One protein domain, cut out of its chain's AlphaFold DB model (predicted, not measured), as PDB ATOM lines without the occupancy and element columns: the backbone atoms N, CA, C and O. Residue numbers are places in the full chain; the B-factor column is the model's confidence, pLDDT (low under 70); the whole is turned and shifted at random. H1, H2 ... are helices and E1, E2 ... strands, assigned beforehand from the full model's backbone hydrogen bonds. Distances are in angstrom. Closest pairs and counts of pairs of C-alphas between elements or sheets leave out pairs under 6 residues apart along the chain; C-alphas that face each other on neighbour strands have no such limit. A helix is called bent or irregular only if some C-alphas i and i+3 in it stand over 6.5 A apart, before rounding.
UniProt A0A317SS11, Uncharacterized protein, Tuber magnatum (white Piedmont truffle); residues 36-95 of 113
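What this domain is: This is residues 36 to 95 of the 113 residues of an uncharacterized protein of Tuber magnatum (white Piedmont truffle) (UniProt A0A317SS11). A small head and one long helical arm make this domain: the two short strands E1 and E2 lie side by side in the head with the short helix H1 and the loop of residues 47 to 55, and from the end of E2 the long helix H2 sticks out, bent into the arms H2a and H2b. H2 makes most of the length, and its residues 61 to 84 and 87 to 90 stand free. The printed part has 60 residues with two named helices and two named strands, in the order E1, H1, E2, H2; the sheet is E1 - E2, antiparallel, and the class is mostly helix. The whole is extended, with a radius of gyration of the C-alphas of 20.0 A, and flat, spanning 57 by 29 by 11 A.

How they stand to each other: Begin at E1, residues 36 to 38, and look across to E2, residues 56 to 60, its antiparallel neighbour at 151 degrees between directions. The C-alphas of Thr 38 and Cys 56 face each other at 4.3 A. Look there also for N 37 and O 57, within hydrogen-bond range at 2.9 A, and for N 57 and O 37, also at 2.9 A. After E1 comes H1, residues 39 to 46; its closest C-alpha pair with E2 is that of Ile 39 and Cys 56, 6.0 A apart. A tight link joins E2 to H2, residues 61 to 90, assigned as one helix by its hydrogen bonds but bent: C-alphas 70 and 73 are 6.5 A apart. Its arms are H2a, residues 61 to 70, and H2b, residues 73 to 90, at a steep tilt of 36 degrees, only just steep. E1 and H1 are apart from both arms, and E2 is apart from H2b. In H2a and H2b every O i to N i+4 pair is within hydrogen-bond range; in H1 it is 2 of 4.

Where its parts are: Find C-alpha 36 at (-48.917, 28.714, 176.114), where E1 begins its 6.5 A. H1 covers 9.8 A and is irregular, with C-alphas 42 and 45 at 9.5 A. E2 covers 12.8 A. Find C-alpha 61 at (-45.175, 24.556, 167.223); from there H2a runs 14.1 A. H2b runs 25.5 A and ends at C-alpha 90, (-6.822, 10.590, 175.594).

The domain as a whole: The two C-alphas farthest apart, those of Gly 50 and Val 93, are 57.0 A apart. The printed part has no cut. The link E1 to H1 is tight, and the link H1 to E2, 9 residues, is short. Read the B-factor column for pLDDT: the mean of the printed part is 83.3, and residues 74, 77 and 94 to 95 are under 70.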
ATOM      1  N   GLY A  36     -49.230  27.639 175.179       90.44
ATOM      2  CA  GLY A  36     -48.917  28.714 176.114       90.44
ATOM      3  C   GLY A  36     -48.050  28.209 177.259       90.44
ATOM      4  O   GLY A  36     -48.271  27.107 177.759       90.44
ATOM      5  N   VAL A  37     -47.084  29.020 177.683       90.81
ATOM      6  CA  VAL A  37     -46.349  28.828 178.939       90.81
ATOM      7  C   VAL A  37     -46.537  30.080 179.780       90.81
ATOM      8  O   VAL A  37     -46.353  31.188 179.267       90.81
ATOM      9  N   THR A  38     -46.919  29.919 181.044       92.38
ATOM     10  CA  THR A  38     -47.111  31.070 181.931       92.38
ATOM     11  C   THR A  38     -45.763  31.685 182.314       92.38
ATOM     12  O   THR A  38     -44.725  31.016 182.315       92.38
ATOM     13  N   ILE A  39     -45.749  32.978 182.639       90.75
ATOM     14  CA  ILE A  39     -44.542  33.625 183.165       90.75
ATOM     15  C   ILE A  39     -44.149  32.995 184.510       90.75
ATOM     16  O   ILE A  39     -42.955  32.844 184.782       90.75
ATOM     17  N   GLU A  40     -45.125  32.567 185.316       91.00
ATOM     18  CA  GLU A  40     -44.877  31.809 186.545       91.00
ATOM     19  C   GLU A  40     -44.136  30.492 186.273       91.00
ATOM     20  O   GLU A  40     -43.125  30.228 186.918       91.00
ATOM     21  N   ASP A  41     -44.537  29.713 185.264       90.94
ATOM     22  CA  ASP A  41     -43.846  28.465 184.903       90.94
ATOM     23  C   ASP A  41     -42.388  28.701 184.463       90.94
ATOM     24  O   ASP A  41     -41.523  27.843 184.653       90.94
ATOM     25  N   LEU A  42     -42.096  29.858 183.856       89.31
ATOM     26  CA  LEU A  42     -40.757  30.195 183.358       89.31
ATOM     27  C   LEU A  42     -39.829  30.748 184.442       89.31
ATOM     28  O   LEU A  42     -38.631  30.458 184.432       89.31
ATOM     29  N   LEU A  43     -40.356  31.598 185.324       90.00
ATOM     30  CA  LEU A  43     -39.557  32.380 186.272       90.00
ATOM     31  C   LEU A  43     -39.720  31.919 187.726       90.00
ATOM     32  O   LEU A  43     -38.851  32.219 188.554       90.00
ATOM     33  N   GLY A  44     -40.791  31.187 188.037       87.88
ATOM     34  CA  GLY A  44     -41.160  30.761 189.384       87.88
ATOM     35  C   GLY A  44     -41.173  31.933 190.362       87.88
ATOM     36  O   GLY A  44     -41.705  33.006 190.078       87.88
ATOM     37  N   ASP A  45     -40.470  31.763 191.481       87.00
ATOM     38  CA  ASP A  45     -40.333  32.778 192.536       87.00
ATOM     39  C   ASP A  45     -39.556  34.036 192.102       87.00
ATOM     40  O   ASP A  45     -39.494  35.028 192.832       87.00
ATOM     41  N   SER A  46     -38.937  34.016 190.918       87.62
ATOM     42  CA  SER A  46     -38.114  35.115 190.396       87.62
ATOM     43  C   SER A  46     -38.939  36.196 189.687       87.62
ATOM     44  O   SER A  46     -38.365  37.050 189.007       87.62
ATOM     45  N   LEU A  47     -40.270  36.152 189.804       86.00
ATOM     46  CA  LEU A  47     -41.182  37.051 189.108       86.00
ATOM     47  C   LEU A  47     -40.970  38.522 189.537       86.00
ATOM     48  O   LEU A  47     -41.064  38.853 190.726       86.00
ATOM     49  N   PRO A  48     -40.703  39.442 188.593       84.94
ATOM     50  CA  PRO A  48     -40.654  40.873 188.863       84.94
ATOM     51  C   PRO A  48     -41.953  41.398 189.489       84.94
ATOM     52  O   PRO A  48     -43.059  41.060 189.068       84.94
ATOM     53  N   LYS A  49     -41.830  42.296 190.474       85.31
ATOM     54  CA  LYS A  49     -42.996  42.914 191.124       85.31
ATOM     55  C   LYS A  49     -43.853  43.666 190.104       85.31
ATOM     56  O   LYS A  49     -43.355  44.563 189.428       85.31
ATOM     57  N   GLY A  50     -45.146  43.350 190.078       84.50
ATOM     58  CA  GLY A  50     -46.132  44.004 189.214       84.50
ATOM     59  C   GLY A  50     -46.386  43.302 187.879       84.50
ATOM     60  O   GLY A  50     -47.171  43.828 187.097       84.50
ATOM     61  N   GLN A  51     -45.761  42.150 187.617       83.88
ATOM     62  CA  GLN A  51     -46.168  41.256 186.527       83.88
ATOM     63  C   GLN A  51     -47.247  40.281 186.995       83.88
ATOM     64  O   GLN A  51     -47.239  39.861 188.155       83.88
ATOM     65  N   ASP A  52     -48.169  39.942 186.094       89.50
ATOM     66  CA  ASP A  52     -49.186  38.929 186.349       89.50
ATOM     67  C   ASP A  52     -48.565  37.537 186.132       89.50
ATOM     68  O   ASP A  52     -48.062  37.260 185.040       89.50
ATOM     69  N   PRO A  53     -48.557  36.647 187.143       87.69
ATOM     70  CA  PRO A  53     -48.085  35.274 186.966       87.69
ATOM     71  C   PRO A  53     -48.865  34.508 185.887       87.69
ATOM     72  O   PRO A  53     -48.298  33.627 185.241       87.69
ATOM     73  N   GLY A  54     -50.135  34.867 185.661       89.44
ATOM     74  CA  GLY A  54     -50.997  34.256 184.651       89.44
ATOM     75  C   GLY A  54     -50.725  34.717 183.219       89.44
ATOM     76  O   GLY A  54     -51.289  34.136 182.286       89.44
ATOM     77  N   ASP A  55     -49.866  35.723 183.017       90.25
ATOM     78  CA  ASP A  55     -49.463  36.136 181.674       90.25
ATOM     79  C   ASP A  55     -48.835  34.945 180.942       90.25
ATOM     80  O   ASP A  55     -47.999  34.220 181.482       90.25
ATOM     81  N   CYS A  56     -49.252  34.722 179.697       90.31
ATOM     82  CA  CYS A  56     -48.825  33.575 178.902       90.31
ATOM     83  C   CYS A  56     -48.006  34.021 177.694       90.31
ATOM     84  O   CYS A  56     -48.408  34.908 176.938       90.31
ATOM     85  N   ILE A  57     -46.886  33.339 177.460       88.44
ATOM     86  CA  ILE A  57     -46.149  33.414 176.202       88.44
ATOM     87  C   ILE A  57     -46.620  32.264 175.318       88.44
ATOM     88  O   ILE A  57     -46.476  31.096 175.681       88.44
ATOM     89  N   MET A  58     -47.172  32.599 174.153       91.56
ATOM     90  CA  MET A  58     -47.606  31.619 173.160       91.56
ATOM     91  C   MET A  58     -46.444  31.237 172.247       91.56
ATOM     92  O   MET A  58     -45.790  32.094 171.651       91.56
ATOM     93  N   PHE A  59     -46.207  29.938 172.114       84.25
ATOM     94  CA  PHE A  59     -45.201  29.373 171.228       84.25
ATOM     95  C   PHE A  59     -45.876  28.640 170.077       84.25
ATOM     96  O   PHE A  59     -46.667  27.726 170.295       84.25
ATOM     97  N   CYS A  60     -45.516  29.006 168.849       89.12
ATOM     98  CA  CYS A  60     -45.932  28.291 167.648       89.12
ATOM     99  C   CYS A  60     -45.120  26.999 167.493       89.12
ATOM    100  O   CYS A  60     -43.883  27.032 167.479       89.12
ATOM    101  N   LEU A  61     -45.811  25.865 167.361       85.88
ATOM    102  CA  LEU A  61     -45.175  24.556 167.223       85.88
ATOM    103  C   LEU A  61     -44.383  24.435 165.922       85.88
ATOM    104  O   LEU A  61     -43.261  23.935 165.957       85.88
ATOM    105  N   ASP A  62     -44.904  24.960 164.813       84.31
ATOM    106  CA  ASP A  62     -44.224  24.919 163.513       84.31
ATOM    107  C   ASP A  62     -42.895  25.688 163.563       84.31
ATOM    108  O   ASP A  62     -41.847  25.190 163.141       84.31
ATOM    109  N   GLY A  63     -42.910  26.880 164.167       83.81
ATOM    110  CA  GLY A  63     -41.705  27.688 164.359       83.81
ATOM    111  C   GLY A  63     -40.687  27.013 165.282       83.81
ATOM    112  O   GLY A  63     -39.483  27.022 165.007       83.81
ATOM    113  N   LEU A  64     -41.157  26.373 166.358       83.12
ATOM    114  CA  LEU A  64     -40.299  25.604 167.258       83.12
ATOM    115  C   LEU A  64     -39.691  24.385 166.547       83.12
ATOM    116  O   LEU A  64     -38.498  24.116 166.699       83.12
ATOM    117  N   GLN A  65     -40.477  23.671 165.745       82.38
ATOM    118  CA  GLN A  65     -40.022  22.523 164.969       82.38
ATOM    119  C   GLN A  65     -38.974  22.927 163.929       82.38
ATOM    120  O   GLN A  65     -37.951  22.245 163.806       82.38
ATOM    121  N   GLU A  66     -39.176  24.035 163.212       84.25
ATOM    122  CA  GLU A  66     -38.185  24.563 162.271       84.25
ATOM    123  C   GLU A  66     -36.884  24.921 163.004       84.25
ATOM    124  O   GLU A  66     -35.787  24.522 162.592       84.25
ATOM    125  N   PHE A  67     -36.995  25.614 164.139       83.19
ATOM    126  CA  PHE A  67     -35.849  26.002 164.950       83.19
ATOM    127  C   PHE A  67     -35.059  24.788 165.454       83.19
ATOM    128  O   PHE A  67     -33.830  24.755 165.339       83.19
ATOM    129  N   ILE A  68     -35.749  23.771 165.977       78.31
ATOM    130  CA  ILE A  68     -35.140  22.520 166.442       78.31
ATOM    131  C   ILE A  68     -34.464  21.804 165.272       78.31
ATOM    132  O   ILE A  68     -33.288  21.455 165.373       78.31
ATOM    133  N   SER A  69     -35.160  21.651 164.146       76.00
ATOM    134  CA  SER A  69     -34.639  21.001 162.937       76.00
ATOM    135  C   SER A  69     -33.354  21.660 162.435       76.00
ATOM    136  O   SER A  69     -32.400  20.977 162.066       76.00
ATOM    137  N   ARG A  70     -33.280  22.995 162.483       78.81
ATOM    138  CA  ARG A  70     -32.075  23.755 162.114       78.81
ATOM    139  C   ARG A  70     -30.966  23.659 163.161       78.81
ATOM    140  O   ARG A  70     -29.783  23.653 162.815       78.81
ATOM    141  N   SER A  71     -31.329  23.580 164.437       73.19
ATOM    142  CA  SER A  71     -30.382  23.603 165.554       73.19
ATOM    143  C   SER A  71     -29.755  22.238 165.832       73.19
ATOM    144  O   SER A  71     -28.569  22.182 166.165       73.19
ATOM    145  N   ILE A  72     -30.484  21.131 165.655       73.56
ATOM    146  CA  ILE A  72     -29.988  19.771 165.929       73.56
ATOM    147  C   ILE A  72     -28.665  19.487 165.197       73.56
ATOM    148  O   ILE A  72     -27.697  19.173 165.899       73.56
ATOM    149  N   PRO A  73     -28.528  19.699 163.871       73.19
ATOM    150  CA  PRO A  73     -27.269  19.447 163.164       73.19
ATOM    151  C   PRO A  73     -26.091  20.249 163.726       73.19
ATOM    152  O   PRO A  73     -24.961  19.762 163.797       73.19
ATOM    153  N   SER A  74     -26.338  21.480 164.181       65.94
ATOM    154  CA  SER A  74     -25.304  22.304 164.816       65.94
ATOM    155  C   SER A  74     -24.865  21.710 166.160       65.94
ATOM    156  O   SER A  74     -23.667  21.600 166.434       65.94
ATOM    157  N   THR A  75     -25.813  21.227 166.968       74.88
ATOM    158  CA  THR A  75     -25.515  20.602 168.262       74.88
ATOM    159  C   THR A  75     -24.843  19.242 168.103       74.88
ATOM    160  O   THR A  75     -23.948  18.911 168.881       74.88
ATOM    161  N   GLU A  76     -25.202  18.472 167.076       76.62
ATOM    162  CA  GLU A  76     -24.540  17.219 166.722       76.62
ATOM    163  C   GLU A  76     -23.094  17.461 166.311       76.62
ATOM    164  O   GLU A  76     -22.199  16.805 166.845       76.62
ATOM    165  N   ARG A  77     -22.835  18.466 165.463       69.25
ATOM    166  CA  ARG A  77     -21.470  18.877 165.101       69.25
ATOM    167  C   ARG A  77     -20.664  19.302 166.325       69.25
ATOM    168  O   ARG A  77     -19.527  18.861 166.484       69.25
ATOM    169  N   VAL A  78     -21.246  20.095 167.225       74.94
ATOM    170  CA  VAL A  78     -20.587  20.505 168.479       74.94
ATOM    171  C   VAL A  78     -20.284  19.296 169.371       74.94
ATOM    172  O   VAL A  78     -19.185  19.187 169.923       74.94
ATOM    173  N   ARG A  79     -21.225  18.353 169.506       79.75
ATOM    174  CA  ARG A  79     -21.034  17.120 170.287       79.75
ATOM    175  C   ARG A  79     -19.968  16.221 169.662       79.75
ATOM    176  O   ARG A  79     -19.114  15.718 170.390       79.75
ATOM    177  N   ALA A  80     -19.986  16.043 168.342       79.69
ATOM    178  CA  ALA A  80     -18.994  15.273 167.602       79.69
ATOM    179  C   ALA A  80     -17.593  15.883 167.757       79.69
ATOM    180  O   ALA A  80     -16.660  15.170 168.122       79.69
ATOM    181  N   ALA A  81     -17.461  17.205 167.613       79.94
ATOM    182  CA  ALA A  81     -16.202  17.918 167.823       79.94
ATOM    183  C   ALA A  81     -15.683  17.771 169.265       79.94
ATOM    184  O   ALA A  81     -14.507  17.477 169.474       79.94
ATOM    185  N   LYS A  82     -16.560  17.887 170.276       81.38
ATOM    186  CA  LYS A  82     -16.191  17.623 171.679       81.38
ATOM    187  C   LYS A  82     -15.695  16.190 171.888       81.38
ATOM    188  O   LYS A  82     -14.712  15.991 172.600       81.38
ATOM    189  N   ARG A  83     -16.359  15.193 171.292       87.88
ATOM    190  CA  ARG A  83     -15.953  13.779 171.382       87.88
ATOM    191  C   ARG A  83     -14.602  13.543 170.712       87.88
ATOM    192  O   ARG A  83     -13.740  12.927 171.331       87.88
ATOM    193  N   ALA A  84     -14.404  14.080 169.509       85.00
ATOM    194  CA  ALA A  84     -13.138  13.999 168.787       85.00
ATOM    195  C   ALA A  84     -11.992  14.610 169.607       85.00
ATOM    196  O   ALA A  84     -11.002  13.930 169.858       85.00
ATOM    197  N   LYS A  85     -12.178  15.829 170.142       84.38
ATOM    198  CA  LYS A  85     -11.200  16.482 171.026       84.38
ATOM    199  C   LYS A  85     -10.873  15.638 172.264       84.38
ATOM    200  O   LYS A  85      -9.717  15.520 172.649       84.38
ATOM    201  N   LYS A  86     -11.875  15.021 172.898       86.12
ATOM    202  CA  LYS A  86     -11.650  14.151 174.066       86.12
ATOM    203  C   LYS A  86     -10.822  12.910 173.710       86.12
ATOM    204  O   LYS A  86      -9.990  12.486 174.507       86.12
ATOM    205  N   LEU A  87     -11.059  12.319 172.538       88.00
ATOM    206  CA  LEU A  87     -10.322  11.145 172.071       88.00
ATOM    207  C   LEU A  87      -8.870  11.478 171.722       88.00
ATOM    208  O   LEU A  87      -7.986  10.727 172.121       88.00
ATOM    209  N   THR A  88      -8.612  12.601 171.045       85.38
ATOM    210  CA  THR A  88      -7.241  13.015 170.699       85.38
ATOM    211  C   THR A  88      -6.412  13.353 171.935       85.38
ATOM    212  O   THR A  88      -5.246  12.967 171.996       85.38
ATOM    213  N   VAL A  89      -7.024  13.976 172.951       84.06
ATOM    214  CA  VAL A  89      -6.387  14.191 174.261       84.06
ATOM    215  C   VAL A  89      -6.083  12.859 174.951       84.06
ATOM    216  O   VAL A  89      -4.963  12.638 175.399       84.06
ATOM    217  N   LYS A  90      -7.041  11.919 174.989       84.94
ATOM    218  CA  LYS A  90      -6.822  10.590 175.594       84.94
ATOM    219  C   LYS A  90      -5.729   9.785 174.879       84.94
ATOM    220  O   LYS A  90      -5.032   9.011 175.524       84.94
ATOM    221  N   ALA A  91      -5.597   9.950 173.566       86.75
ATOM    222  CA  ALA A  91      -4.567   9.299 172.765       86.75
ATOM    223  C   ALA A  91      -3.173   9.938 172.921       86.75
ATOM    224  O   ALA A  91      -2.227   9.454 172.309       86.75
ATOM    225  N   GLY A  92      -3.038  11.026 173.692       82.94
ATOM    226  CA  GLY A  92      -1.778  11.759 173.847       82.94
ATOM    227  C   GLY A  92      -1.342  12.519 172.589       82.94
ATOM    228  O   GLY A  92      -0.221  13.005 172.528       82.94
ATOM    229  N   VAL A  93      -2.215  12.620 171.580       78.81
ATOM    230  CA  VAL A  93      -1.937  13.310 170.306       78.81
ATOM    231  C   VAL A  93      -2.149  14.818 170.444       78.81
ATOM    232  O   VAL A  93      -1.565  15.603 169.705       78.81
ATOM    233  N   TRP A  94      -3.008  15.229 171.378       61.88
ATOM    234  CA  TRP A  94      -3.288  16.626 171.696       61.88
ATOM    235  C   TRP A  94      -3.043  16.868 173.181       61.88
ATOM    236  O   TRP A  94      -3.704  16.251 174.016       61.88
ATOM    237  N   GLU A  95      -2.144  17.789 173.518       66.69
ATOM    238  CA  GLU A  95      -2.051  18.293 174.887       66.69
ATOM    239  C   GLU A  95      -3.216  19.251 175.166       66.69
ATOM    240  O   GLU A  95      -3.593  20.077 174.328       66.69
TER     241      GLU A  95